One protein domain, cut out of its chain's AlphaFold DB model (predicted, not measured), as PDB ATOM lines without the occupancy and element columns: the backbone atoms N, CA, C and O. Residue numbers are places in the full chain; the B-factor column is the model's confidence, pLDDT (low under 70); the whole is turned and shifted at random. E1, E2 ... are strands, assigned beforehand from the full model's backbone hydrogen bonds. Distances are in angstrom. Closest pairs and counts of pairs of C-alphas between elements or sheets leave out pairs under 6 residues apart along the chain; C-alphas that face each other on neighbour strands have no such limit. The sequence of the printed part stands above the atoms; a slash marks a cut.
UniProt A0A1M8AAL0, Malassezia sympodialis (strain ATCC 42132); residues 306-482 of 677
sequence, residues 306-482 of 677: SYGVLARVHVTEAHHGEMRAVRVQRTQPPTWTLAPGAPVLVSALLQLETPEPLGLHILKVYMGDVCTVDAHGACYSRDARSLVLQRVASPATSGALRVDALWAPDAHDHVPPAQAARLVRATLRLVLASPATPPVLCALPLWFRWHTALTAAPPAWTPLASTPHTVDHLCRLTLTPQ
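What this domain is: This is residues 306 to 482 of the 677 residues of a protein of Malassezia sympodialis (strain ATCC 42132) (UniProt A0A1M8AAL0). Two strongly twisted sheets lie partly face to face as a sandwich, their strands crossed, with E1, E4 and E8 of one over E10, E9 and E5 of the other. The sheets draw together where E5 meets E8, and the loop of residues 451 to 469 joins E10 of one sheet to E11 of the other. The 177 printed residues hold eleven named strands, E1 to E11 along the chain, and no named helix: the class is all strand. One sheet is branched, its neighbours antiparallel; the other, E3 E10 E9 E5 E6, is mixed. The whole is compact, with a radius of gyration of the C-alphas of 16.9 A and spans of 54 by 37 by 28 A.

How they stand to each other: E1, residues 306 to 319, forms an antiparallel hairpin with E2, residues 322 to 325 (N 317 to O 324, 2.8 A). E11, residues 470 to 481, lies on the same side of E1 as E2, antiparallel to E1 (N 309 to O 475, 2.8 A). On the other side is E4, residues 344 to 352, antiparallel to E1 at 160 degrees (N 312 to O 349, 2.8 A). E8, residues 400 to 407, is antiparallel to E4 (N 346 to O 405, 2.8 A) and forms a hairpin with edge strand E7, residues 390 to 392 (N 392 to O 404, 2.8 A). In the other sheet, edge strand E3, residues 335 to 338, is parallel to E10, residues 437 to 450 (N 338 to O 449, 2.9 A). E10 forms a hairpin with E9, residues 423 to 434 (N 428 to O 444, 2.8 A). E9 is antiparallel to E5, residues 361 to 373 (N 366 to O 429, 2.8 A), which bends by 59 degrees at residue 364. E5 forms a hairpin with edge strand E6, residues 379 to 383 (N 372 to O 381, 2.9 A). Between the sheets, the closest C-alphas of E5 and E8 are those of His 361 and Leu 401, 6.6 A apart; E1 and E10 are near each other.

Where its parts are: E1 begins at C-alpha 306 (-34.958, -32.281, -68.535) and is 41.1 A long. E10 is 39.1 A, E9 35.6 A, E11 34.0 A and E5 32.8 A long. E11 ends at C-alpha 481 (-24.869, -27.183, -70.593).

The domain as a whole: The C-alphas farthest apart, of Leu 454 and Gln 482, are 56.5 A apart. The printed part has no cut. The links E8 to E9 and E10 to E11 are long. The mean pLDDT of the printed part is 79.0, with 43 residues under 70, among them 414 to 421 and 451 to 468.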
ATOM      1  N   SER A 306     -34.029 -32.334 -69.663       89.06
ATOM      2  CA  SER A 306     -34.958 -32.281 -68.535       89.06
ATOM      3  C   SER A 306     -35.468 -33.681 -68.246       89.06
ATOM      4  O   SER A 306     -35.909 -34.368 -69.161       89.06
ATOM      5  N   TYR A 307     -35.438 -34.072 -66.976       89.88
ATOM      6  CA  TYR A 307     -35.833 -35.395 -66.509       89.88
ATOM      7  C   TYR A 307     -36.935 -35.269 -65.463       89.88
ATOM      8  O   TYR A 307     -36.859 -34.416 -64.569       89.88
ATOM      9  N   GLY A 308     -37.940 -36.139 -65.547       91.19
ATOM     10  CA  GLY A 308     -38.874 -36.353 -64.451       91.19
ATOM     11  C   GLY A 308     -38.185 -37.038 -63.272       91.19
ATOM     12  O   GLY A 308     -37.409 -37.981 -63.450       91.19
ATOM     13  N   VAL A 309     -38.469 -36.562 -62.062       92.69
ATOM     14  CA  VAL A 309     -38.039 -37.187 -60.809       92.69
ATOM     15  C   VAL A 309     -39.271 -37.427 -59.946       92.69
ATOM     16  O   VAL A 309     -39.909 -36.481 -59.481       92.69
ATOM     17  N   LEU A 310     -39.597 -38.697 -59.715       93.06
ATOM     18  CA  LEU A 310     -40.607 -39.109 -58.746       93.06
ATOM     19  C   LEU A 310     -39.923 -39.282 -57.388       93.06
ATOM     20  O   LEU A 310     -39.190 -40.244 -57.157       93.06
ATOM     21  N   ALA A 311     -40.139 -38.318 -56.499       92.69
ATOM     22  CA  ALA A 311     -39.590 -38.313 -55.154       92.69
ATOM     23  C   ALA A 311     -40.626 -38.845 -54.162       92.69
ATOM     24  O   ALA A 311     -41.614 -38.186 -53.856       92.69
ATOM     25  N   ARG A 312     -40.387 -40.041 -53.638       90.94
ATOM     26  CA  ARG A 312     -41.242 -40.696 -52.654       90.94
ATOM     27  C   ARG A 312     -40.644 -40.565 -51.267       90.94
ATOM     28  O   ARG A 312     -39.561 -41.084 -51.008       90.94
ATOM     29  N   VAL A 313     -41.378 -39.931 -50.364       91.12
ATOM     30  CA  VAL A 313     -40.996 -39.810 -48.958       91.12
ATOM     31  C   VAL A 313     -41.917 -40.678 -48.118       91.12
ATOM     32  O   VAL A 313     -43.133 -40.680 -48.307       91.12
ATOM     33  N   HIS A 314     -41.339 -41.423 -47.189       87.75
ATOM     34  CA  HIS A 314     -42.079 -42.089 -46.131       87.75
ATOM     35  C   HIS A 314     -41.385 -41.884 -44.799       87.75
ATOM     36  O   HIS A 314     -40.194 -41.588 -44.718       87.75
ATOM     37  N   VAL A 315     -42.180 -42.013 -43.752       86.62
ATOM     38  CA  VAL A 315     -41.791 -41.647 -42.405       86.62
ATOM     39  C   VAL A 315     -42.040 -42.848 -41.515       86.62
ATOM     40  O   VAL A 315     -43.094 -43.479 -41.597       86.62
ATOM     41  N   THR A 316     -41.053 -43.186 -40.701       82.19
ATOM     42  CA  THR A 316     -41.103 -44.300 -39.753       82.19
ATOM     43  C   THR A 316     -40.743 -43.794 -38.367       82.19
ATOM     44  O   THR A 316     -39.811 -43.011 -38.215       82.19
ATOM     45  N   GLU A 317     -41.483 -44.228 -37.362       78.75
ATOM     46  CA  GLU A 317     -41.326 -43.821 -35.970       78.75
ATOM     47  C   GLU A 317     -41.005 -45.048 -35.113       78.75
ATOM     48  O   GLU A 317     -41.506 -46.146 -35.374       78.75
ATOM     49  N   ALA A 318     -40.150 -44.875 -34.107       68.31
ATOM     50  CA  ALA A 318     -39.857 -45.925 -33.143       68.31
ATOM     51  C   ALA A 318     -40.993 -46.021 -32.115       68.31
ATOM     52  O   ALA A 318     -41.272 -45.067 -31.392       68.31
ATOM     53  N   HIS A 319     -41.631 -47.185 -32.019       63.44
ATOM     54  CA  HIS A 319     -42.714 -47.441 -31.076       63.44
ATOM     55  C   HIS A 319     -42.452 -48.754 -30.330       63.44
ATOM     56  O   HIS A 319     -42.402 -49.818 -30.942       63.44
ATOM     57  N   HIS A 320     -42.251 -48.681 -29.008       59.81
ATOM     58  CA  HIS A 320     -41.907 -49.827 -28.147       59.81
ATOM     59  C   HIS A 320     -40.699 -50.663 -28.629       59.81
ATOM     60  O   HIS A 320     -40.693 -51.883 -28.507       59.81
ATOM     61  N   GLY A 321     -39.666 -50.009 -29.169       59.62
ATOM     62  CA  GLY A 321     -38.444 -50.679 -29.636       59.62
ATOM     63  C   GLY A 321     -38.510 -51.227 -31.068       59.62
ATOM     64  O   GLY A 321     -37.493 -51.687 -31.576       59.62
ATOM     65  N   GLU A 322     -39.656 -51.119 -31.748       64.81
ATOM     66  CA  GLU A 322     -39.816 -51.482 -33.160       64.81
ATOM     67  C   GLU A 322     -39.996 -50.238 -34.043       64.81
ATOM     68  O   GLU A 322     -40.722 -49.307 -33.690       64.81
ATOM     69  N   MET A 323     -39.377 -50.230 -35.225       65.69
ATOM     70  CA  MET A 323     -39.585 -49.182 -36.231       65.69
ATOM     71  C   MET A 323     -40.887 -49.435 -36.994       65.69
ATOM     72  O   MET A 323     -41.060 -50.498 -37.590       65.69
ATOM     73  N   ARG A 324     -41.799 -48.456 -37.016       69.44
ATOM     74  CA  ARG A 324     -43.122 -48.588 -37.649       69.44
ATOM     75  C   ARG A 324     -43.394 -47.457 -38.632       69.44
ATOM     76  O   ARG A 324     -43.150 -46.292 -38.337       69.44
ATOM     77  N   ALA A 325     -43.913 -47.792 -39.812       71.69
ATOM     78  CA  ALA A 325     -44.288 -46.802 -40.820       71.69
ATOM     79  C   ALA A 325     -45.509 -45.987 -40.375       71.69
ATOM     80  O   ALA A 325     -46.534 -46.536 -39.971       71.69
ATOM     81  N   VAL A 326     -45.401 -44.665 -40.487       75.38
ATOM     82  CA  VAL A 326     -46.439 -43.716 -40.089       75.38
ATOM     83  C   VAL A 326     -47.458 -43.584 -41.216       75.38
ATOM     84  O   VAL A 326     -47.121 -43.290 -42.364       75.38
ATOM     85  N   ARG A 327     -48.739 -43.782 -40.894       75.31
ATOM     86  CA  ARG A 327     -49.829 -43.642 -41.866       75.31
ATOM     87  C   ARG A 327     -49.994 -42.177 -42.284       75.31
ATOM     88  O   ARG A 327     -50.029 -41.284 -41.440       75.31
ATOM     89  N   VAL A 328     -50.170 -41.948 -43.585       79.12
ATOM     90  CA  VAL A 328     -50.487 -40.624 -44.138       79.12
ATOM     91  C   VAL A 328     -51.997 -40.424 -44.130       79.12
ATOM     92  O   VAL A 328     -52.754 -41.248 -44.651       79.12
ATOM     93  N   GLN A 329     -52.449 -39.300 -43.584       79.75
ATOM     94  CA  GLN A 329     -53.797 -38.792 -43.807       79.75
ATOM     95  C   GLN A 329     -53.820 -38.042 -45.138       79.75
ATOM     96  O   GLN A 329     -53.054 -37.104 -45.350       79.75
ATOM     97  N   ARG A 330     -54.698 -38.459 -46.054       71.94
ATOM     98  CA  ARG A 330     -54.851 -37.855 -47.390       71.94
ATOM     99  C   ARG A 330     -55.721 -36.597 -47.345       71.94
ATOM    100  O   ARG A 330     -56.717 -36.491 -48.050       71.94
ATOM    101  N   THR A 331     -55.353 -35.673 -46.472       73.94
ATOM    102  CA  THR A 331     -55.804 -34.282 -46.516       73.94
ATOM    103  C   THR A 331     -55.095 -33.555 -47.666       73.94
ATOM    104  O   THR A 331     -54.135 -34.073 -48.237       73.94
ATOM    105  N   GLN A 332     -55.556 -32.359 -48.025       75.50
ATOM    106  CA  GLN A 332     -54.802 -31.446 -48.885       75.50
ATOM    107  C   GLN A 332     -54.271 -30.321 -47.990       75.50
ATOM    108  O   GLN A 332     -55.064 -29.460 -47.609       75.50
ATOM    109  N   PRO A 333     -52.987 -30.336 -47.575       76.75
ATOM    110  CA  PRO A 333     -51.877 -31.223 -47.973       76.75
ATOM    111  C   PRO A 333     -51.818 -32.570 -47.210       76.75
ATOM    112  O   PRO A 333     -52.374 -32.677 -46.111       76.75
ATOM    113  N   PRO A 334     -51.152 -33.613 -47.753       83.50
ATOM    114  CA  PRO A 334     -51.070 -34.930 -47.117       83.50
ATOM    115  C   PRO A 334     -50.223 -34.868 -45.846       83.50
ATOM    116  O   PRO A 334     -49.102 -34.367 -45.877       83.50
ATOM    117  N   THR A 335     -50.750 -35.384 -44.736       85.44
ATOM    118  CA  THR A 335     -50.185 -35.146 -43.401       85.44
ATOM    119  C   THR A 335     -49.880 -36.454 -42.668       85.44
ATOM    120  O   THR A 335     -50.753 -37.315 -42.540       85.44
ATOM    121  N   TRP A 336     -48.664 -36.609 -42.143       86.06
ATOM    122  CA  TRP A 336     -48.314 -37.701 -41.220       86.06
ATOM    123  C   TRP A 336     -48.700 -37.350 -39.783       86.06
ATOM    124  O   TRP A 336     -48.562 -36.203 -39.376       86.06
ATOM    125  N   THR A 337     -49.157 -38.321 -38.990       81.75
ATOM    126  CA  THR A 337     -49.401 -38.100 -37.550       81.75
ATOM    127  C   THR A 337     -48.284 -38.733 -36.723       81.75
ATOM    128  O   THR A 337     -48.121 -39.944 -36.796       81.75
ATOM    129  N   LEU A 338     -47.532 -37.929 -35.968       76.94
ATOM    130  CA  LEU A 338     -46.364 -38.346 -35.180       76.94
ATOM    131  C   LEU A 338     -46.657 -38.326 -33.678       76.94
ATOM    132  O   LEU A 338     -47.415 -37.466 -33.215       76.94
ATOM    133  N   ALA A 339     -46.036 -39.220 -32.910       72.50
ATOM    134  CA  ALA A 339     -46.019 -39.121 -31.457       72.50
ATOM    135  C   ALA A 339     -45.052 -38.004 -31.013       72.50
ATOM    136  O   ALA A 339     -44.002 -37.801 -31.624       72.50
ATOM    137  N   PRO A 340     -45.390 -37.236 -29.966       69.19
ATOM    138  CA  PRO A 340     -44.506 -36.185 -29.472       69.19
ATOM    139  C   PRO A 340     -43.202 -36.773 -28.906       69.19
ATOM    140  O   PRO A 340     -43.233 -37.748 -28.156       69.19
ATOM    141  N   GLY A 341     -42.066 -36.153 -29.240       66.38
ATOM    142  CA  GLY A 341     -40.757 -36.420 -28.628       66.38
ATOM    143  C   GLY A 341     -40.001 -37.670 -29.101       66.38
ATOM    144  O   GLY A 341     -38.904 -37.935 -28.611       66.38
ATOM    145  N   ALA A 342     -40.535 -38.454 -30.044       68.75
ATOM    146  CA  ALA A 342     -39.822 -39.604 -30.603       68.75
ATOM    147  C   ALA A 342     -38.952 -39.194 -31.810       68.75
ATOM    148  O   ALA A 342     -39.400 -38.411 -32.652       68.75
ATOM    149  N   PRO A 343     -37.717 -39.722 -31.952       76.25
ATOM    150  CA  PRO A 343     -36.952 -39.559 -33.179       76.25
ATOM    151  C   PRO A 343     -37.640 -40.303 -34.327       76.25
ATOM    152  O   PRO A 343     -38.115 -41.432 -34.187       76.25
ATOM    153  N   VAL A 344     -37.648 -39.661 -35.486       84.31
ATOM    154  CA  VAL A 344     -38.362 -40.105 -36.673       84.31
ATOM    155  C   VAL A 344     -37.355 -40.411 -37.772       84.31
ATOM    156  O   VAL A 344     -36.532 -39.575 -38.131       84.31
ATOM    157  N   LEU A 345     -37.423 -41.603 -38.350       87.25
ATOM    158  CA  LEU A 345     -36.639 -41.955 -39.525       87.25
ATOM    159  C   LEU A 345     -37.406 -41.533 -40.784       87.25
ATOM    160  O   LEU A 345     -38.475 -42.064 -41.094       87.25
ATOM    161  N   VAL A 346     -36.840 -40.577 -41.515       89.31
ATOM    162  CA  VAL A 346     -37.354 -40.068 -42.787       89.31
ATOM    163  C   VAL A 346     -36.603 -40.755 -43.918       89.31
ATOM    164  O   VAL A 346     -35.379 -40.671 -44.011       89.31
ATOM    165  N   SER A 347     -37.347 -41.431 -44.783       89.31
ATOM    166  CA  SER A 347     -36.808 -42.237 -45.871       89.31
ATOM    167  C   SER A 347     -37.278 -41.671 -47.208       89.31
ATOM    168  O   SER A 347     -38.479 -41.630 -47.488       89.31
ATOM    169  N   ALA A 348     -36.337 -41.220 -48.035       91.00
ATOM    170  CA  ALA A 348     -36.604 -40.632 -49.343       91.00
ATOM    171  C   ALA A 348     -36.041 -41.510 -50.466       91.00
ATOM    172  O   ALA A 348     -34.884 -41.931 -50.425       91.00
ATOM    173  N   LEU A 349     -36.867 -41.756 -51.481       90.56
ATOM    174  CA  LEU A 349     -36.543 -42.502 -52.689       90.56
ATOM    175  C   LEU A 349     -36.778 -41.602 -53.906       90.56
ATOM    176  O   LEU A 349     -37.906 -41.185 -54.151       90.56
ATOM    177  N   LEU A 350     -35.731 -41.309 -54.671       91.19
ATOM    178  CA  LEU A 350     -35.802 -40.545 -55.915       91.19
ATOM    179  C   LEU A 350     -35.684 -41.507 -57.097       91.19
ATOM    180  O   LEU A 350     -34.633 -42.117 -57.303       91.19
ATOM    181  N   GLN A 351     -36.755 -41.627 -57.874       89.44
ATOM    182  CA  GLN A 351     -36.782 -42.387 -59.120       89.44
ATOM    183  C   GLN A 351     -36.687 -41.416 -60.294       89.44
ATOM    184  O   GLN A 351     -37.559 -40.564 -60.471       89.44
ATOM    185  N   LEU A 352     -35.607 -41.520 -61.063       88.12
ATOM    186  CA  LEU A 352     -35.430 -40.744 -62.285       88.12
ATOM    187  C   LEU A 352     -36.104 -41.464 -63.453       88.12
ATOM    188  O   LEU A 352     -36.120 -42.689 -63.510       88.12
ATOM    189  N   GLU A 353     -36.623 -40.690 -64.399       84.88
ATOM    190  CA  GLU A 353     -37.206 -41.214 -65.636       84.88
ATOM    191  C   GLU A 353     -36.170 -41.915 -66.539       84.88
ATOM    192  O   GLU A 353     -36.508 -42.831 -67.285       84.88
ATOM    193  N   THR A 354     -34.903 -41.494 -66.480       79.31
ATOM    194  CA  THR A 354     -33.846 -42.028 -67.351       79.31
ATOM    195  C   THR A 354     -33.373 -43.418 -66.903       79.31
ATOM    196  O   THR A 354     -33.070 -43.604 -65.721       79.31
ATOM    197  N   PRO A 355     -33.234 -44.383 -67.834       65.19
ATOM    198  CA  PRO A 355     -32.648 -45.689 -67.541       65.19
ATOM    199  C   PRO A 355     -31.121 -45.631 -67.359       65.19
ATOM    200  O   PRO A 355     -30.549 -46.516 -66.723       65.19
ATOM    201  N   GLU A 356     -30.444 -44.610 -67.899       68.81
ATOM    202  CA  GLU A 356     -28.995 -44.445 -67.750       68.81
ATOM    203  C   GLU A 356     -28.645 -43.653 -66.474       68.81
ATOM    204  O   GLU A 356     -29.259 -42.614 -66.193       68.81
ATOM    205  N   PRO A 357     -27.633 -44.089 -65.697       69.31
ATOM    206  CA  PRO A 357     -27.248 -43.415 -64.466       69.31
ATOM    207  C   PRO A 357     -26.547 -42.080 -64.762       69.31
ATOM    208  O   PRO A 357     -25.426 -42.048 -65.258       69.31
ATOM    209  N   LEU A 358     -27.146 -40.964 -64.335       78.44
ATOM    210  CA  LEU A 358     -26.539 -39.619 -64.404       78.44
ATOM    211  C   LEU A 358     -25.339 -39.418 -63.443       78.44
ATOM    212  O   LEU A 358     -24.860 -38.297 -63.250       78.44
ATOM    213  N   GLY A 359     -24.888 -40.478 -62.764       83.12
ATOM    214  CA  GLY A 359     -23.867 -40.413 -61.710       83.12
ATOM    215  C   GLY A 359     -24.288 -39.591 -60.485       83.12
ATOM    216  O   GLY A 359     -23.449 -39.241 -59.651       83.12
ATOM    217  N   LEU A 360     -25.577 -39.255 -60.385       87.62
ATOM    218  CA  LEU A 360     -26.133 -38.510 -59.266       87.62
ATOM    219  C   LEU A 360     -26.105 -39.355 -57.995       87.62
ATOM    220  O   LEU A 360     -26.446 -40.533 -58.009       87.62
ATOM    221  N   HIS A 361     -25.740 -38.733 -56.885       89.62
ATOM    222  CA  HIS A 361     -25.804 -39.329 -55.558       89.62
ATOM    223  C   HIS A 361     -26.208 -38.281 -54.520       89.62
ATOM    224  O   HIS A 361     -25.988 -37.082 -54.697       89.62
ATOM    225  N   ILE A 362     -26.810 -38.735 -53.418       91.88
ATOM    226  CA  ILE A 362     -27.204 -37.864 -52.305       91.88
ATOM    227  C   ILE A 362     -25.980 -37.635 -51.413       91.88
ATOM    228  O   ILE A 362     -25.501 -38.558 -50.745       91.88
ATOM    229  N   LEU A 363     -25.479 -36.400 -51.405       92.56
ATOM    230  CA  LEU A 363     -24.311 -35.971 -50.638       92.56
ATOM    231  C   LEU A 363     -24.681 -35.679 -49.178       92.56
ATOM    232  O   LEU A 363     -24.031 -36.171 -48.257       92.56
ATOM    233  N   LYS A 364     -25.736 -34.885 -48.964       93.81
ATOM    234  CA  LYS A 364     -26.213 -34.461 -47.638       93.81
ATOM    235  C   LYS A 364     -27.733 -34.370 -47.609       93.81
ATOM    236  O   LYS A 364     -28.365 -34.135 -48.638       93.81
ATOM    237  N   VAL A 365     -28.296 -34.525 -46.416       95.44
ATOM    238  CA  VAL A 365     -29.731 -34.399 -46.151       95.44
ATOM    239  C   VAL A 365     -29.926 -33.433 -44.996       95.44
ATOM    240  O   VAL A 365     -29.199 -33.501 -44.006       95.44
ATOM    241  N   TYR A 366     -30.905 -32.548 -45.128       95.62
ATOM    242  CA  TYR A 366     -31.260 -31.573 -44.110       95.62
ATOM    243  C   TYR A 366     -32.767 -31.565 -43.880       95.62
ATOM    244  O   TYR A 366     -33.537 -31.817 -44.807       95.62
ATOM    245  N   MET A 367     -33.176 -31.190 -42.674       94.50
ATOM    246  CA  MET A 367     -34.532 -30.731 -42.396       94.50
ATOM    247  C   MET A 367     -34.484 -29.251 -42.039       94.50
ATOM    248  O   MET A 367     -33.668 -28.843 -41.216       94.50
ATOM    249  N   GLY A 368     -35.324 -28.429 -42.660       91.38
ATOM    250  CA  GLY A 368     -35.387 -27.004 -42.341       91.38
ATOM    251  C   GLY A 368     -36.714 -26.359 -42.697       91.38
ATOM    252  O   GLY A 368     -37.613 -27.022 -43.205       91.38
ATOM    253  N   ASP A 369     -36.829 -25.058 -42.417       89.69
ATOM    254  CA  ASP A 369     -38.092 -24.310 -42.515       89.69
ATOM    255  C   ASP A 369     -39.240 -24.993 -41.769       89.69
ATOM    256  O   ASP A 369     -40.351 -25.133 -42.288       89.69
ATOM    257  N   VAL A 370     -38.944 -25.441 -40.551       89.94
ATOM    258  CA  VAL A 370     -39.921 -26.089 -39.684       89.94
ATOM    259  C   VAL A 370     -40.795 -25.009 -39.074       89.94
ATOM    260  O   VAL A 370     -40.314 -24.141 -38.353       89.94
ATOM    261  N   CYS A 371     -42.087 -25.030 -39.373       87.12
ATOM    262  CA  CYS A 371     -43.031 -24.076 -38.822       87.12
ATOM    263  C   CYS A 371     -44.337 -24.720 -38.379       87.12
ATOM    264  O   CYS A 371     -44.853 -25.632 -39.025       87.12
ATOM    265  N   THR A 372     -44.896 -24.186 -37.299       85.19
ATOM    266  CA  THR A 372     -46.244 -24.516 -36.842       85.19
ATOM    267  C   THR A 372     -47.246 -23.644 -37.584       85.19
ATOM    268  O   THR A 372     -47.086 -22.424 -37.666       85.19
ATOM    269  N   VAL A 373     -48.269 -24.277 -38.145       84.12
ATOM    270  CA  VAL A 373     -49.324 -23.617 -38.909       84.12
ATOM    271  C   VAL A 373     -50.695 -24.003 -38.370       84.12
ATOM    272  O   VAL A 373     -50.903 -25.106 -37.851       84.12
ATOM    273  N   ASP A 374     -51.618 -23.056 -38.444       77.31
ATOM    274  CA  ASP A 374     -53.004 -23.248 -38.038       77.31
ATOM    275  C   ASP A 374     -53.836 -23.944 -39.128       77.31
ATOM    276  O   ASP A 374     -53.339 -24.280 -40.207       77.31
ATOM    277  N   ALA A 375     -55.121 -24.176 -38.847       70.12
ATOM    278  CA  ALA A 375     -56.052 -24.758 -39.816       70.12
ATOM    279  C   ALA A 375     -56.312 -23.852 -41.040       70.12
ATOM    280  O   ALA A 375     -56.814 -24.329 -42.055       70.12
ATOM    281  N   HIS A 376     -55.964 -22.565 -40.954       72.38
ATOM    282  CA  HIS A 376     -56.105 -21.561 -42.008       72.38
ATOM    283  C   HIS A 376     -54.788 -21.305 -42.773       72.38
ATOM    284  O   HIS A 376     -54.757 -20.478 -43.682       72.38
ATOM    285  N   GLY A 377     -53.705 -22.024 -42.449       73.12
ATOM    286  CA  GLY A 377     -52.386 -21.890 -43.069       73.12
ATOM    287  C   GLY A 377     -51.512 -20.747 -42.528       73.12
ATOM    288  O   GLY A 377     -50.419 -20.530 -43.057       73.12
ATOM    289  N   ALA A 378     -51.938 -20.032 -41.484       79.31
ATOM    290  CA  ALA A 378     -51.150 -18.980 -40.851       79.31
ATOM    291  C   ALA A 378     -50.012 -19.578 -40.009       79.31
ATOM    292  O   ALA A 378     -50.203 -20.509 -39.227       79.31
ATOM    293  N   CYS A 379     -48.807 -19.036 -40.180       82.19
ATOM    294  CA  CYS A 379     -47.599 -19.490 -39.495       82.19
ATOM    295  C   CYS A 379     -47.479 -18.835 -38.113       82.19
ATOM    296  O   CYS A 379     -47.333 -17.618 -38.027       82.19
ATOM    297  N   TYR A 380     -47.471 -19.638 -37.046       77.88
ATOM    298  CA  TYR A 380     -47.337 -19.157 -35.664       77.88
ATOM    299  C   TYR A 380     -45.889 -19.098 -35.179       77.88
ATOM    300  O   TYR A 380     -45.500 -18.174 -34.473       77.88
ATOM    301  N   SER A 381     -45.082 -20.091 -35.540       81.00
ATOM    302  CA  SER A 381     -43.666 -20.169 -35.174       81.00
ATOM    303  C   SER A 381     -42.903 -20.801 -36.327       81.00
ATOM    304  O   SER A 381     -43.425 -21.709 -36.973       81.00
ATOM    305  N   ARG A 382     -41.688 -20.318 -36.598       85.69
ATOM    306  CA  ARG A 382     -40.837 -20.799 -37.690       85.69
ATOM    307  C   ARG A 382     -39.382 -20.858 -37.247       85.69
ATOM    308  O   ARG A 382     -38.802 -19.826 -36.930       85.69
ATOM    309  N   ASP A 383     -38.794 -22.041 -37.335       87.62
ATOM    310  CA  ASP A 383     -37.352 -22.244 -37.327       87.62
ATOM    311  C   ASP A 383     -36.863 -22.369 -38.779       87.62
ATOM    312  O   ASP A 383     -37.135 -23.347 -39.482       87.62
ATOM    313  N   ALA A 384     -36.157 -21.344 -39.255       87.88
ATOM    314  CA  ALA A 384     -35.604 -21.314 -40.609       87.88
ATOM    315  C   ALA A 384     -34.300 -22.127 -40.749       87.88
ATOM    316  O   ALA A 384     -33.822 -22.330 -41.869       87.88
ATOM    317  N   ARG A 385     -33.701 -22.597 -39.642       91.06
ATOM    318  CA  ARG A 385     -32.438 -23.349 -39.680       91.06
ATOM    319  C   ARG A 385     -32.627 -24.653 -40.450       91.06
ATOM    320  O   ARG A 385     -33.631 -25.345 -40.305       91.06
ATOM    321  N   SER A 386     -31.635 -24.998 -41.269       91.12
ATOM    322  CA  SER A 386     -31.558 -26.298 -41.943       91.12
ATOM    323  C   SER A 386     -30.579 -27.192 -41.191       91.12
ATOM    324  O   SER A 386     -29.366 -27.041 -41.329       91.12
ATOM    325  N   LEU A 387     -31.107 -28.104 -40.381       92.88
ATOM    326  CA  LEU A 387     -30.329 -29.033 -39.568       92.88
ATOM    327  C   LEU A 387     -29.936 -30.251 -40.406       92.88
ATOM    328  O   LEU A 387     -30.774 -30.833 -41.092       92.88
ATOM    329  N   VAL A 388     -28.654 -30.626 -40.370       94.19
ATOM    330  CA  VAL A 388     -28.146 -31.830 -41.047       94.19
ATOM    331  C   VAL A 388     -28.734 -33.062 -40.365       94.19
ATOM    332  O   VAL A 388     -28.652 -33.182 -39.146       94.19
ATOM    333  N   LEU A 389     -29.281 -33.991 -41.147       92.75
ATOM    334  CA  LEU A 389     -29.800 -35.254 -40.626       92.75
ATOM    335  C   LEU A 389     -28.721 -36.341 -40.625       92.75
ATOM    336  O   LEU A 389     -27.910 -36.439 -41.551       92.75
ATOM    337  N   GLN A 390     -28.740 -37.196 -39.602       90.00
ATOM    338  CA  GLN A 390     -27.846 -38.348 -39.521       90.00
ATOM    339  C   GLN A 390     -28.342 -39.456 -40.454       90.00
ATOM    340  O   GLN A 390     -29.449 -39.966 -40.286       90.00
ATOM    341  N   ARG A 391     -27.516 -39.844 -41.432       88.81
ATOM    342  CA  ARG A 391     -27.827 -40.940 -42.361       88.81
ATOM    343  C   ARG A 391     -27.724 -42.294 -41.662       88.81
ATOM    344  O   ARG A 391     -26.783 -42.536 -40.910       88.81
ATOM    345  N   VAL A 392     -28.659 -43.177 -41.981       84.62
ATOM    346  CA  VAL A 392     -28.677 -44.584 -41.576       84.62
ATOM    347  C   VAL A 392     -28.345 -45.448 -42.796       84.62
ATOM    348  O   VAL A 392     -28.514 -45.014 -43.939       84.62
ATOM    349  N   ALA A 393     -27.817 -46.653 -42.571       75.75
ATOM    350  CA  ALA A 393     -27.566 -47.605 -43.646       75.75
ATOM    351  C   ALA A 393     -28.881 -47.941 -44.368       75.75
ATOM    352  O   ALA A 393     -29.821 -48.445 -43.756       75.75
ATOM    353  N   SER A 394     -28.928 -47.661 -45.669       71.81
ATOM    354  CA  SER A 394     -30.071 -47.956 -46.529       71.81
ATOM    355  C   SER A 394     -29.822 -49.233 -47.328       71.81
ATOM    356  O   SER A 394     -28.691 -49.452 -47.774       71.81
ATOM    357  N   PRO A 395     -30.850 -50.064 -47.576       70.94
ATOM    358  CA  PRO A 395     -30.718 -51.186 -48.494       70.94
ATOM    359  C   PRO A 395     -30.379 -50.679 -49.901       70.94
ATOM    360  O   PRO A 395     -30.877 -49.635 -50.340       70.94
ATOM    361  N   ALA A 396     -29.535 -51.426 -50.617       66.62
ATOM    362  CA  ALA A 396     -29.234 -51.126 -52.009       66.62
ATOM    363  C   ALA A 396     -30.528 -51.178 -52.834       66.62
ATOM    364  O   ALA A 396     -31.307 -52.125 -52.737       66.62
ATOM    365  N   THR A 397     -30.763 -50.147 -53.643       64.69
ATOM    366  CA  THR A 397     -31.904 -50.087 -54.563       64.69
ATOM    367  C   THR A 397     -31.370 -50.004 -55.982       64.69
ATOM    368  O   THR A 397     -30.483 -49.207 -56.276       64.69
ATOM    369  N   SER A 398     -31.871 -50.873 -56.858       67.56
ATOM    370  CA  SER A 398     -31.505 -50.841 -58.273       67.56
ATOM    371  C   SER A 398     -32.130 -49.604 -58.923       67.56
ATOM    372  O   SER A 398     -33.348 -49.436 -58.875       67.56
ATOM    373  N   GLY A 399     -31.304 -48.718 -59.483       69.75
ATOM    374  CA  GLY A 399     -31.741 -47.605 -60.338       69.75
ATOM    375  C   GLY A 399     -32.371 -46.379 -59.658       69.75
ATOM    376  O   GLY A 399     -32.675 -45.415 -60.352       69.75
ATOM    377  N   ALA A 400     -32.546 -46.359 -58.332       81.00
ATOM    378  CA  ALA A 400     -33.118 -45.220 -57.601       81.00
ATOM    379  C   ALA A 400     -32.155 -44.680 -56.534       81.00
ATOM    380  O   ALA A 400     -31.381 -45.431 -55.941       81.00
ATOM    381  N   LEU A 401     -32.210 -43.374 -56.255       88.38
ATOM    382  CA  LEU A 401     -31.424 -42.783 -55.168       88.38
ATOM    383  C   LEU A 401     -32.216 -42.886 -53.870       88.38
ATOM    384  O   LEU A 401     -33.278 -42.280 -53.744       88.38
ATOM    385  N   ARG A 402     -31.690 -43.629 -52.896       88.62
ATOM    386  CA  ARG A 402     -32.307 -43.793 -51.578       88.62
ATOM    387  C   ARG A 402     -31.464 -43.148 -50.485       88.62
ATOM    388  O   ARG A 402     -30.239 -43.272 -50.476       88.62
ATOM    389  N   VAL A 403     -32.133 -42.500 -49.539       89.88
ATOM    390  CA  VAL A 403     -31.533 -42.102 -48.268       89.88
ATOM    391  C   VAL A 403     -32.522 -42.284 -47.129       89.88
ATOM    392  O   VAL A 403     -33.664 -41.840 -47.220       89.88
ATOM    393  N   ASP A 404     -32.050 -42.897 -46.051       89.31
ATOM    394  CA  ASP A 404     -32.769 -42.985 -44.787       89.31
ATOM    395  C   ASP A 404     -32.009 -42.132 -43.761       89.31
ATOM    396  O   ASP A 404     -30.788 -42.258 -43.619       89.31
ATOM    397  N   ALA A 405     -32.696 -41.201 -43.099       89.88
ATOM    398  CA  ALA A 405     -32.069 -40.251 -42.188       89.88
ATOM    399  C   ALA A 405     -32.924 -39.974 -40.947       89.88
ATOM    400  O   ALA A 405     -34.144 -39.835 -41.032       89.88
ATOM    401  N   LEU A 406     -32.274 -39.894 -39.786       89.31
ATOM    402  CA  LEU A 406     -32.920 -39.612 -38.508       89.31
ATOM    403  C   LEU A 406     -33.174 -38.115 -38.357       89.31
ATOM    404  O   LEU A 406     -32.257 -37.300 -38.473       89.31
ATOM    405  N   TRP A 407     -34.421 -37.776 -38.056       89.94
ATOM    406  CA  TRP A 407     -34.877 -36.445 -37.705       89.94
ATOM    407  C   TRP A 407     -35.408 -36.451 -36.273       89.94
ATOM    408  O   TRP A 407     -36.306 -37.219 -35.938       89.94
ATOM    409  N   ALA A 408     -34.849 -35.589 -35.427       86.00
ATOM    410  CA  ALA A 408     -35.379 -35.293 -34.104       86.00
ATOM    411  C   ALA A 408     -36.139 -33.961 -34.195       86.00
ATOM    412  O   ALA A 408     -35.491 -32.919 -34.321       86.00
ATOM    413  N   PRO A 409     -37.482 -33.960 -34.179       82.19
ATOM    414  CA  PRO A 409     -38.248 -32.726 -34.334       82.19
ATOM    415  C   PRO A 409     -37.919 -31.685 -33.258       82.19
ATOM    416  O   PRO A 409     -37.789 -30.506 -33.579       82.19
ATOM    417  N   ASP A 410     -37.679 -32.135 -32.022       79.75
ATOM    418  CA  ASP A 410     -37.319 -31.305 -30.862       79.75
ATOM    419  C   ASP A 410     -35.994 -30.542 -31.031       79.75
ATOM    420  O   ASP A 410     -35.701 -29.633 -30.261       79.75
ATOM    421  N   ALA A 411     -35.187 -30.877 -32.043       83.69
ATOM    422  CA  ALA A 411     -33.973 -30.133 -32.365       83.69
ATOM    423  C   ALA A 411     -34.256 -28.742 -32.966       83.69
ATOM    424  O   ALA A 411     -33.345 -27.921 -33.062       83.69
ATOM    425  N   HIS A 412     -35.491 -28.481 -33.404       83.06
ATOM    426  CA  HIS A 412     -35.900 -27.187 -33.941       83.06
ATOM    427  C   HIS A 412     -36.525 -26.299 -32.867       83.06
ATOM    428  O   HIS A 412     -37.331 -26.768 -32.063       83.06
ATOM    429  N   ASP A 413     -36.252 -24.994 -32.937       71.88
ATOM    430  CA  ASP A 413     -36.812 -23.987 -32.030       71.88
ATOM    431  C   ASP A 413     -38.247 -23.675 -32.486       71.88
ATOM    432  O   ASP A 413     -38.549 -22.652 -33.103       71.88
ATOM    433  N   HIS A 414     -39.145 -24.625 -32.255       67.56
ATOM    434  CA  HIS A 414     -40.565 -24.500 -32.527       67.56
ATOM    435  C   HIS A 414     -41.327 -24.722 -31.225       67.56
ATOM    436  O   HIS A 414     -40.936 -25.539 -30.397       67.56
ATOM    437  N   VAL A 415     -42.393 -23.954 -30.999       56.84
ATOM    438  CA  VAL A 415     -43.161 -24.064 -29.751       56.84
ATOM    439  C   VAL A 415     -43.816 -25.455 -29.710       56.84
ATOM    440  O   VAL A 415     -44.634 -25.733 -30.597       56.84
ATOM    441  N   PRO A 416     -43.507 -26.333 -28.729       55.62
ATOM    442  CA  PRO A 416     -44.219 -27.599 -28.585       55.62
ATOM    443  C   PRO A 416     -45.700 -27.293 -28.300       55.62
ATOM    444  O   PRO A 416     -46.002 -26.347 -27.567       55.62
ATOM    445  N   PRO A 417     -46.660 -28.010 -28.910       52.84
ATOM    446  CA  PRO A 417     -48.048 -27.570 -28.925       52.84
ATOM    447  C   PRO A 417     -48.698 -27.684 -27.539       52.84
ATOM    448  O   PRO A 417     -49.154 -28.748 -27.129       52.84
ATOM    449  N   ALA A 418     -48.836 -26.555 -26.844       52.31
ATOM    450  CA  ALA A 418     -49.937 -26.362 -25.911       52.31
ATOM    451  C   ALA A 418     -51.203 -26.064 -26.744       52.31
ATOM    452  O   ALA A 418     -51.288 -25.009 -27.371       52.31
ATOM    453  N   GLN A 419     -52.160 -27.002 -26.737       53.84
ATOM    454  CA  GLN A 419     -53.474 -27.035 -27.421       53.84
ATOM    455  C   GLN A 419     -53.575 -27.805 -28.756       53.84
ATOM    456  O   GLN A 419     -52.653 -27.884 -29.564       53.84
ATOM    457  N   ALA A 420     -54.755 -28.413 -28.926       51.56
ATOM    458  CA  ALA A 420     -55.120 -29.419 -29.917       51.56
ATOM    459  C   ALA A 420     -55.036 -28.943 -31.385       51.56
ATOM    460  O   ALA A 420     -55.399 -27.819 -31.710       51.56
ATOM    461  N   ALA A 421     -54.626 -29.866 -32.267       56.44
ATOM    462  CA  ALA A 421     -54.719 -29.805 -33.734       56.44
ATOM    463  C   ALA A 421     -53.914 -28.701 -34.464       56.44
ATOM    464  O   ALA A 421     -54.449 -28.014 -35.330       56.44
ATOM    465  N   ARG A 422     -52.605 -28.585 -34.198       70.88
ATOM    466  CA  ARG A 422     -51.687 -27.758 -35.011       70.88
ATOM    467  C   ARG A 422     -50.934 -28.603 -36.045       70.88
ATOM    468  O   ARG A 422     -50.427 -29.677 -35.716       70.88
ATOM    469  N   LEU A 423     -50.882 -28.120 -37.286       80.50
ATOM    470  CA  LEU A 423     -50.096 -28.701 -38.376       80.50
ATOM    471  C   LEU A 423     -48.646 -28.210 -38.261       80.50
ATOM    472  O   LEU A 423     -48.389 -27.075 -37.865       80.50
ATOM    473  N   VAL A 424     -47.687 -29.053 -38.618       85.12
ATOM    474  CA  VAL A 424     -46.276 -28.686 -38.748       85.12
ATOM    475  C   VAL A 424     -45.883 -28.859 -40.197       85.12
ATOM    476  O   VAL A 424     -46.033 -29.938 -40.763       85.12
ATOM    477  N   ARG A 425     -45.351 -27.804 -40.797       90.12
ATOM    478  CA  ARG A 425     -44.735 -27.857 -42.117       90.12
ATOM    479  C   ARG A 425     -43.227 -27.885 -41.933       90.12
ATOM    480  O   ARG A 425     -42.697 -27.055 -41.208       90.12
ATOM    481  N   ALA A 426     -42.546 -28.802 -42.601       91.94
ATOM    482  CA  ALA A 426     -41.089 -28.842 -42.682       91.94
ATOM    483  C   ALA A 426     -40.658 -29.030 -44.138       91.94
ATOM    484  O   ALA A 426     -41.455 -29.424 -44.983       91.94
ATOM    485  N   THR A 427     -39.394 -28.766 -44.445       94.81
ATOM    486  CA  THR A 427     -38.831 -28.980 -45.781       94.81
ATOM    487  C   THR A 427     -37.648 -29.930 -45.693       94.81
ATOM    488  O   THR A 427     -36.594 -29.580 -45.157       94.81
ATOM    489  N   LEU A 428     -37.812 -31.122 -46.263       96.44
ATOM    490  CA  LEU A 428     -36.725 -32.070 -46.460       96.44
ATOM    491  C   LEU A 428     -35.875 -31.607 -47.645       96.44
ATOM    492  O   LEU A 428     -36.374 -31.391 -48.746       96.44
ATOM    493  N   ARG A 429     -34.577 -31.447 -47.417       96.25
ATOM    494  CA  ARG A 429     -33.617 -30.894 -48.374       96.25
ATOM    495  C   ARG A 429     -32.553 -31.932 -48.695       96.25
ATOM    496  O   ARG A 429     -31.759 -32.293 -47.830       96.25
ATOM    497  N   LEU A 430     -32.524 -32.394 -49.939       95.94
ATOM    498  CA  LEU A 430     -31.562 -33.368 -50.448       95.94
ATOM    499  C   LEU A 430     -30.535 -32.644 -51.320       95.94
ATOM    500  O   LEU A 430     -30.899 -32.027 -52.318       95.94
ATOM    501  N   VAL A 431     -29.253 -32.713 -50.960       95.44
ATOM    502  CA  VAL A 431     -28.162 -32.201 -51.799       95.44
ATOM    503  C   VAL A 431     -27.702 -33.325 -52.716       95.44
ATOM    504  O   VAL A 431     -27.125 -34.306 -52.248       95.44
ATOM    505  N   LEU A 432     -27.969 -33.179 -54.008       93.56
ATOM    506  CA  LEU A 432     -27.578 -34.116 -55.054       93.56
ATOM    507  C   LEU A 432     -26.275 -33.642 -55.694       93.56
ATOM    508  O   LEU A 432     -26.122 -32.456 -55.971       93.56
ATOM    509  N   ALA A 433     -25.339 -34.547 -55.944       90.31
ATOM    510  CA  ALA A 433     -24.076 -34.238 -56.605       90.31
ATOM    511  C   ALA A 433     -23.773 -35.268 -57.698       90.31
ATOM    512  O   ALA A 433     -24.179 -36.423 -57.598       90.31
ATOM    513  N   SER A 434     -23.049 -34.851 -58.732       88.12
ATOM    514  CA  SER A 434     -22.497 -35.710 -59.784       88.12
ATOM    515  C   SER A 434     -21.112 -35.173 -60.154       88.12
ATOM    516  O   SER A 434     -20.892 -33.970 -60.028       88.12
ATOM    517  N   PRO A 435     -20.165 -36.004 -60.626       82.62
ATOM    518  CA  PRO A 435     -18.871 -35.517 -61.109       82.62
ATOM    519  C   PRO A 435     -18.978 -34.438 -62.200       82.62
ATOM    520  O   PRO A 435     -18.052 -33.654 -62.382       82.62
ATOM    521  N   ALA A 436     -20.099 -34.401 -62.929       81.69
ATOM    522  CA  ALA A 436     -20.306 -33.505 -64.062       81.69
ATOM    523  C   ALA A 436     -21.052 -32.198 -63.719       81.69
ATOM    524  O   ALA A 436     -21.111 -31.304 -64.567       81.69
ATOM    525  N   THR A 437     -21.622 -32.075 -62.513       86.12
ATOM    526  CA  THR A 437     -22.450 -30.931 -62.086       86.12
ATOM    527  C   THR A 437     -22.012 -30.421 -60.712       86.12
ATOM    528  O   THR A 437     -21.657 -31.227 -59.851       86.12
ATOM    529  N   PRO A 438     -22.124 -29.115 -60.414       89.81
ATOM    530  CA  PRO A 438     -22.043 -28.675 -59.027       89.81
ATOM    531  C   PRO A 438     -23.209 -29.271 -58.209       89.81
ATOM    532  O   PRO A 438     -24.219 -29.682 -58.793       89.81
ATOM    533  N   PRO A 439     -23.100 -29.333 -56.868       93.38
ATOM    534  CA  PRO A 439     -24.182 -29.830 -56.027       93.38
ATOM    535  C   PRO A 439     -25.476 -29.025 -56.216       93.38
ATOM    536  O   PRO A 439     -25.453 -27.795 -56.186       93.38
ATOM    537  N   VAL A 440     -26.602 -29.720 -56.365       94.69
ATOM    538  CA  VAL A 440     -27.940 -29.144 -56.544       94.69
ATOM    539  C   VAL A 440     -28.856 -29.533 -55.388       94.69
ATOM    540  O   VAL A 440     -28.781 -30.640 -54.856       94.69
ATOM    541  N   LEU A 441     -29.728 -28.614 -54.982       95.19
ATOM    542  CA  LEU A 441     -30.678 -28.821 -53.896       95.19
ATOM    543  C   LEU A 441     -32.035 -29.288 -54.439       95.19
ATOM    544  O   LEU A 441     -32.643 -28.603 -55.254       95.19
ATOM    545  N   CYS A 442     -32.541 -30.407 -53.929       95.62
ATOM    546  CA  CYS A 442     -33.923 -30.850 -54.098       95.62
ATOM    547  C   CYS A 442     -34.681 -30.620 -52.781       95.62
ATOM    548  O   CYS A 442     -34.298 -31.160 -51.742       95.62
ATOM    549  N   ALA A 443     -35.725 -29.791 -52.809       95.69
ATOM    550  CA  ALA A 443     -36.517 -29.429 -51.633       95.69
ATOM    551  C   ALA A 443     -37.925 -30.043 -51.702       95.69
ATOM    552  O   ALA A 443     -38.663 -29.818 -52.661       95.69
ATOM    553  N   LEU A 444     -38.297 -30.798 -50.668       95.19
ATOM    554  CA  LEU A 444     -39.534 -31.568 -50.574       95.19
ATOM    555  C   LEU A 444     -40.323 -31.113 -49.332       95.19
ATOM    556  O   LEU A 444     -39.879 -31.360 -48.208       95.19
ATOM    557  N   PRO A 445     -41.458 -30.411 -49.492       93.88
ATOM    558  CA  PRO A 445     -42.258 -29.948 -48.365       93.88
ATOM    559  C   PRO A 445     -43.040 -31.108 -47.738       93.88
ATOM    560  O   PRO A 445     -43.782 -31.809 -48.420       93.88
ATOM    561  N   LEU A 446     -42.915 -31.271 -46.427       92.50
ATOM    562  CA  LEU A 446     -43.549 -32.316 -45.633       92.50
ATOM    563  C   LEU A 446     -44.501 -31.696 -44.610       92.50
ATOM    564  O   LEU A 446     -44.230 -30.624 -44.065       92.50
ATOM    565  N   TRP A 447     -45.604 -32.390 -44.338       90.25
ATOM    566  CA  TRP A 447     -46.625 -31.943 -43.395       90.25
ATOM    567  C   TRP A 447     -46.868 -33.001 -42.328       90.25
ATOM    568  O   TRP A 447     -47.053 -34.182 -42.622       90.25
ATOM    569  N   PHE A 448     -46.882 -32.561 -41.078       86.44
ATOM    570  CA  PHE A 448     -47.018 -33.405 -39.906       86.44
ATOM    571  C   PHE A 448     -48.100 -32.870 -38.976       86.44
ATOM    572  O   PHE A 448     -48.444 -31.690 -38.993       86.44
ATOM    573  N   ARG A 449     -48.624 -33.746 -38.132       83.38
ATOM    574  CA  ARG A 449     -49.542 -33.422 -37.049       83.38
ATOM    575  C   ARG A 449     -49.130 -34.202 -35.813       83.38
ATOM    576  O   ARG A 449     -48.857 -35.393 -35.904       83.38
ATOM    577  N   TRP A 450     -49.112 -33.548 -34.663       77.38
ATOM    578  CA  TRP A 450     -48.786 -34.211 -33.404       77.38
ATOM    579  C   TRP A 450     -49.985 -34.987 -32.856       77.38
ATOM    580  O   TRP A 450     -51.118 -34.499 -32.887       77.38
ATOM    581  N   HIS A 451     -49.736 -36.192 -32.350       69.81
ATOM    582  CA  HIS A 451     -50.718 -36.986 -31.624       69.81
ATOM    583  C   HIS A 451     -51.040 -36.320 -30.278       69.81
ATOM    584  O   HIS A 451     -50.139 -35.853 -29.582       69.81
ATOM    585  N   THR A 452     -52.315 -36.289 -29.883       61.97
ATOM    586  CA  THR A 452     -52.754 -35.797 -28.564       61.97
ATOM    587  C   THR A 452     -53.476 -36.912 -27.801       61.97
ATOM    588  O   THR A 452     -53.859 -37.924 -28.382       61.97
ATOM    589  N   ALA A 453     -53.687 -36.761 -26.490       50.56
ATOM    590  CA  ALA A 453     -54.385 -37.766 -25.671       50.56
ATOM    591  C   ALA A 453     -55.848 -38.046 -26.107       50.56
ATOM    592  O   ALA A 453     -56.449 -39.010 -25.649       50.56
ATOM    593  N   LEU A 454     -56.416 -37.218 -26.997       44.03
ATOM    594  CA  LEU A 454     -57.783 -37.322 -27.527       44.03
ATOM    595  C   LEU A 454     -57.876 -38.089 -28.861       44.03
ATOM    596  O   LEU A 454     -58.977 -38.370 -29.329       44.03
ATOM    597  N   THR A 455     -56.751 -38.412 -29.506       45.75
ATOM    598  CA  THR A 455     -56.736 -39.240 -30.721       45.75
ATOM    599  C   THR A 455     -56.687 -40.718 -30.340       45.75
ATOM    600  O   THR A 455     -55.798 -41.137 -29.604       45.75
ATOM    601  N   ALA A 456     -57.654 -41.511 -30.819       42.81
ATOM    602  CA  ALA A 456     -57.675 -42.957 -30.603       42.81
ATOM    603  C   ALA A 456     -56.354 -43.580 -31.080       42.81
ATOM    604  O   ALA A 456     -55.905 -43.287 -32.193       42.81
ATOM    605  N   ALA A 457     -55.751 -44.432 -30.243       43.25
ATOM    606  CA  ALA A 457     -54.531 -45.146 -30.595       43.25
ATOM    607  C   ALA A 457     -54.741 -45.888 -31.929       43.25
ATOM    608  O   ALA A 457     -55.762 -46.571 -32.091       43.25
ATOM    609  N   PRO A 458     -53.830 -45.750 -32.907       42.69
ATOM    610  CA  PRO A 458     -53.957 -46.483 -34.155       42.69
ATOM    611  C   PRO A 458     -53.927 -47.989 -33.845       42.69
ATOM    612  O   PRO A 458     -53.121 -48.424 -33.019       42.69
ATOM    613  N   PRO A 459     -54.797 -48.804 -34.467       42.06
ATOM    614  CA  PRO A 459     -54.800 -50.237 -34.213       42.06
ATOM    615  C   PRO A 459     -53.450 -50.853 -34.625       42.06
ATOM    616  O   PRO A 459     -52.790 -50.368 -35.545       42.06
ATOM    617  N   ALA A 460     -53.030 -51.901 -33.918       36.28
ATOM    618  CA  ALA A 460     -51.765 -52.599 -34.143       36.28
ATOM    619  C   ALA A 460     -51.775 -53.351 -35.485       36.28
ATOM    620  O   ALA A 460     -52.658 -54.179 -35.680       36.28
ATOM    621  N   TRP A 461     -50.816 -53.101 -36.394       42.06
ATOM    622  CA  TRP A 461     -50.749 -53.820 -37.680       42.06
ATOM    623  C   TRP A 461     -49.334 -54.040 -38.256       42.06
ATOM    624  O   TRP A 461     -48.386 -53.313 -37.965       42.06
ATOM    625  N   THR A 462     -49.307 -55.093 -39.082       33.81
ATOM    626  CA  THR A 462     -48.303 -55.945 -39.763       33.81
ATOM    627  C   THR A 462     -47.448 -55.295 -40.874       33.81
ATOM    628  O   THR A 462     -47.701 -54.148 -41.229       33.81
ATOM    629  N   PRO A 463     -46.444 -56.001 -41.464       36.41
ATOM    630  CA  PRO A 463     -45.490 -55.439 -42.432       36.41
ATOM    631  C   PRO A 463     -46.189 -54.842 -43.668       36.41
ATOM    632  O   PRO A 463     -46.890 -55.537 -44.406       36.41
ATOM    633  N   LEU A 464     -46.016 -53.533 -43.877       45.53
ATOM    634  CA  LEU A 464     -46.724 -52.736 -44.883       45.53
ATOM    635  C   LEU A 464     -46.153 -52.926 -46.300       45.53
ATOM    636  O   LEU A 464     -45.175 -52.283 -46.670       45.53
ATOM    637  N   ALA A 465     -46.853 -53.687 -47.139       42.00
ATOM    638  CA  ALA A 465     -46.774 -53.551 -48.601       42.00
ATOM    639  C   ALA A 465     -48.032 -52.884 -49.210       42.00
ATOM    640  O   ALA A 465     -48.075 -52.631 -50.412       42.00
ATOM    641  N   SER A 466     -49.074 -52.588 -48.415       46.03
ATOM    642  CA  SER A 466     -50.434 -52.356 -48.943       46.03
ATOM    643  C   SER A 466     -51.192 -51.104 -48.464       46.03
ATOM    644  O   SER A 466     -52.304 -50.882 -48.943       46.03
ATOM    645  N   THR A 467     -50.651 -50.248 -47.584       52.78
ATOM    646  CA  THR A 467     -51.372 -49.051 -47.076       52.78
ATOM    647  C   THR A 467     -50.696 -47.720 -47.468       52.78
ATOM    648  O   THR A 467     -49.489 -47.696 -47.718       52.78
ATOM    649  N   PRO A 468     -51.433 -46.588 -47.549       63.34
ATOM    650  CA  PRO A 468     -50.882 -45.288 -47.954       63.34
ATOM    651  C   PRO A 468     -50.073 -44.627 -46.820       63.34
ATOM    652  O   PRO A 468     -50.622 -43.932 -45.965       63.34
ATOM    653  N   HIS A 469     -48.760 -44.843 -46.821       75.69
ATOM    654  CA  HIS A 469     -47.793 -44.271 -45.866       75.69
ATOM    655  C   HIS A 469     -46.763 -43.347 -46.542       75.69
ATOM    656  O   HIS A 469     -45.890 -42.779 -45.882       75.69
ATOM    657  N   THR A 470     -46.872 -43.192 -47.862       82.44
ATOM    658  CA  THR A 470     -45.932 -42.443 -48.688       82.44
ATOM    659  C   THR A 470     -46.563 -41.163 -49.218       82.44
ATOM    660  O   THR A 470     -47.753 -41.131 -49.543       82.44
ATOM    661  N   VAL A 471     -45.751 -40.120 -49.342       87.75
ATOM    662  CA  VAL A 471     -46.082 -38.898 -50.077       87.75
ATOM    663  C   VAL A 471     -45.182 -38.842 -51.300       87.75
ATOM    664  O   VAL A 471     -43.960 -38.944 -51.188       87.75
ATOM    665  N   ASP A 472     -45.810 -38.712 -52.461       89.56
ATOM    666  CA  ASP A 472     -45.127 -38.595 -53.740       89.56
ATOM    667  C   ASP A 472     -45.030 -37.105 -54.109       89.56
ATOM    668  O   ASP A 472     -46.023 -36.373 -54.086       89.56
ATOM    669  N   HIS A 473     -43.832 -36.657 -54.462       92.50
ATOM    670  CA  HIS A 473     -43.556 -35.348 -55.036       92.50
ATOM    671  C   HIS A 473     -43.058 -35.533 -56.465       92.50
ATOM    672  O   HIS A 473     -42.204 -36.377 -56.737       92.50
ATOM    673  N   LEU A 474     -43.581 -34.719 -57.373       94.31
ATOM    674  CA  LEU A 474     -43.097 -34.651 -58.742       94.31
ATOM    675  C   LEU A 474     -42.107 -33.499 -58.841       94.31
ATOM    676  O   LEU A 474     -42.405 -32.366 -58.458       94.31
ATOM    677  N   CYS A 475     -40.918 -33.801 -59.337       94.75
ATOM    678  CA  CYS A 475     -39.866 -32.828 -59.552       94.75
ATOM    679  C   CYS A 475     -39.378 -32.894 -60.998       94.75
ATOM    680  O   CYS A 475     -39.434 -33.938 -61.650       94.75
ATOM    681  N   ARG A 476     -38.868 -31.769 -61.487       93.50
ATOM    682  CA  ARG A 476     -38.152 -31.665 -62.753       93.50
ATOM    683  C   ARG A 476     -36.688 -31.379 -62.456       93.50
ATOM    684  O   ARG A 476     -36.376 -30.394 -61.791       93.50
ATOM    685  N   LEU A 477     -35.803 -32.241 -62.951       92.38
ATOM    686  CA  LEU A 477     -34.362 -32.016 -62.971       92.38
ATOM    687  C   LEU A 477     -33.978 -31.485 -64.351       92.38
ATOM    688  O   LEU A 477     -34.100 -32.203 -65.339       92.38
ATOM    689  N   THR A 478     -33.478 -30.258 -64.414       91.81
ATOM    690  CA  THR A 478     -32.976 -29.641 -65.643       91.81
ATOM    691  C   THR A 478     -31.453 -29.588 -65.595       91.81
ATOM    692  O   THR A 478     -30.885 -29.026 -64.660       91.81
ATOM    693  N   LEU A 479     -30.795 -30.163 -66.602       89.69
ATOM    694  CA  LEU A 479     -29.359 -30.036 -66.833       89.69
ATOM    695  C   LEU A 479     -29.133 -29.039 -67.968       89.69
ATOM    696  O   LEU A 479     -29.504 -29.301 -69.115       89.69
ATOM    697  N   THR A 480     -28.530 -27.894 -67.659       89.06
ATOM    698  CA  THR A 480     -28.167 -26.878 -68.651       89.06
ATOM    699  C   THR A 480     -26.672 -26.958 -68.957       89.06
ATOM    700  O   THR A 480     -25.855 -26.958 -68.030       89.06
ATOM    701  N   PRO A 481     -26.276 -27.079 -70.237       87.88
ATOM    702  CA  PRO A 481     -24.869 -27.183 -70.593       87.88
ATOM    703  C   PRO A 481     -24.164 -25.868 -70.265       87.88
ATOM    704  O   PRO A 481     -24.720 -24.786 -70.463       87.88
ATOM    705  N   GLN A 482     -22.952 -25.960 -69.728       85.06
ATOM    706  CA  GLN A 482     -22.089 -24.795 -69.561       85.06
ATOM    707  C   GLN A 482     -21.311 -24.505 -70.845       85.06
ATOM    708  O   GLN A 482     -20.964 -25.460 -71.553       85.06
TER     709      GLN A 482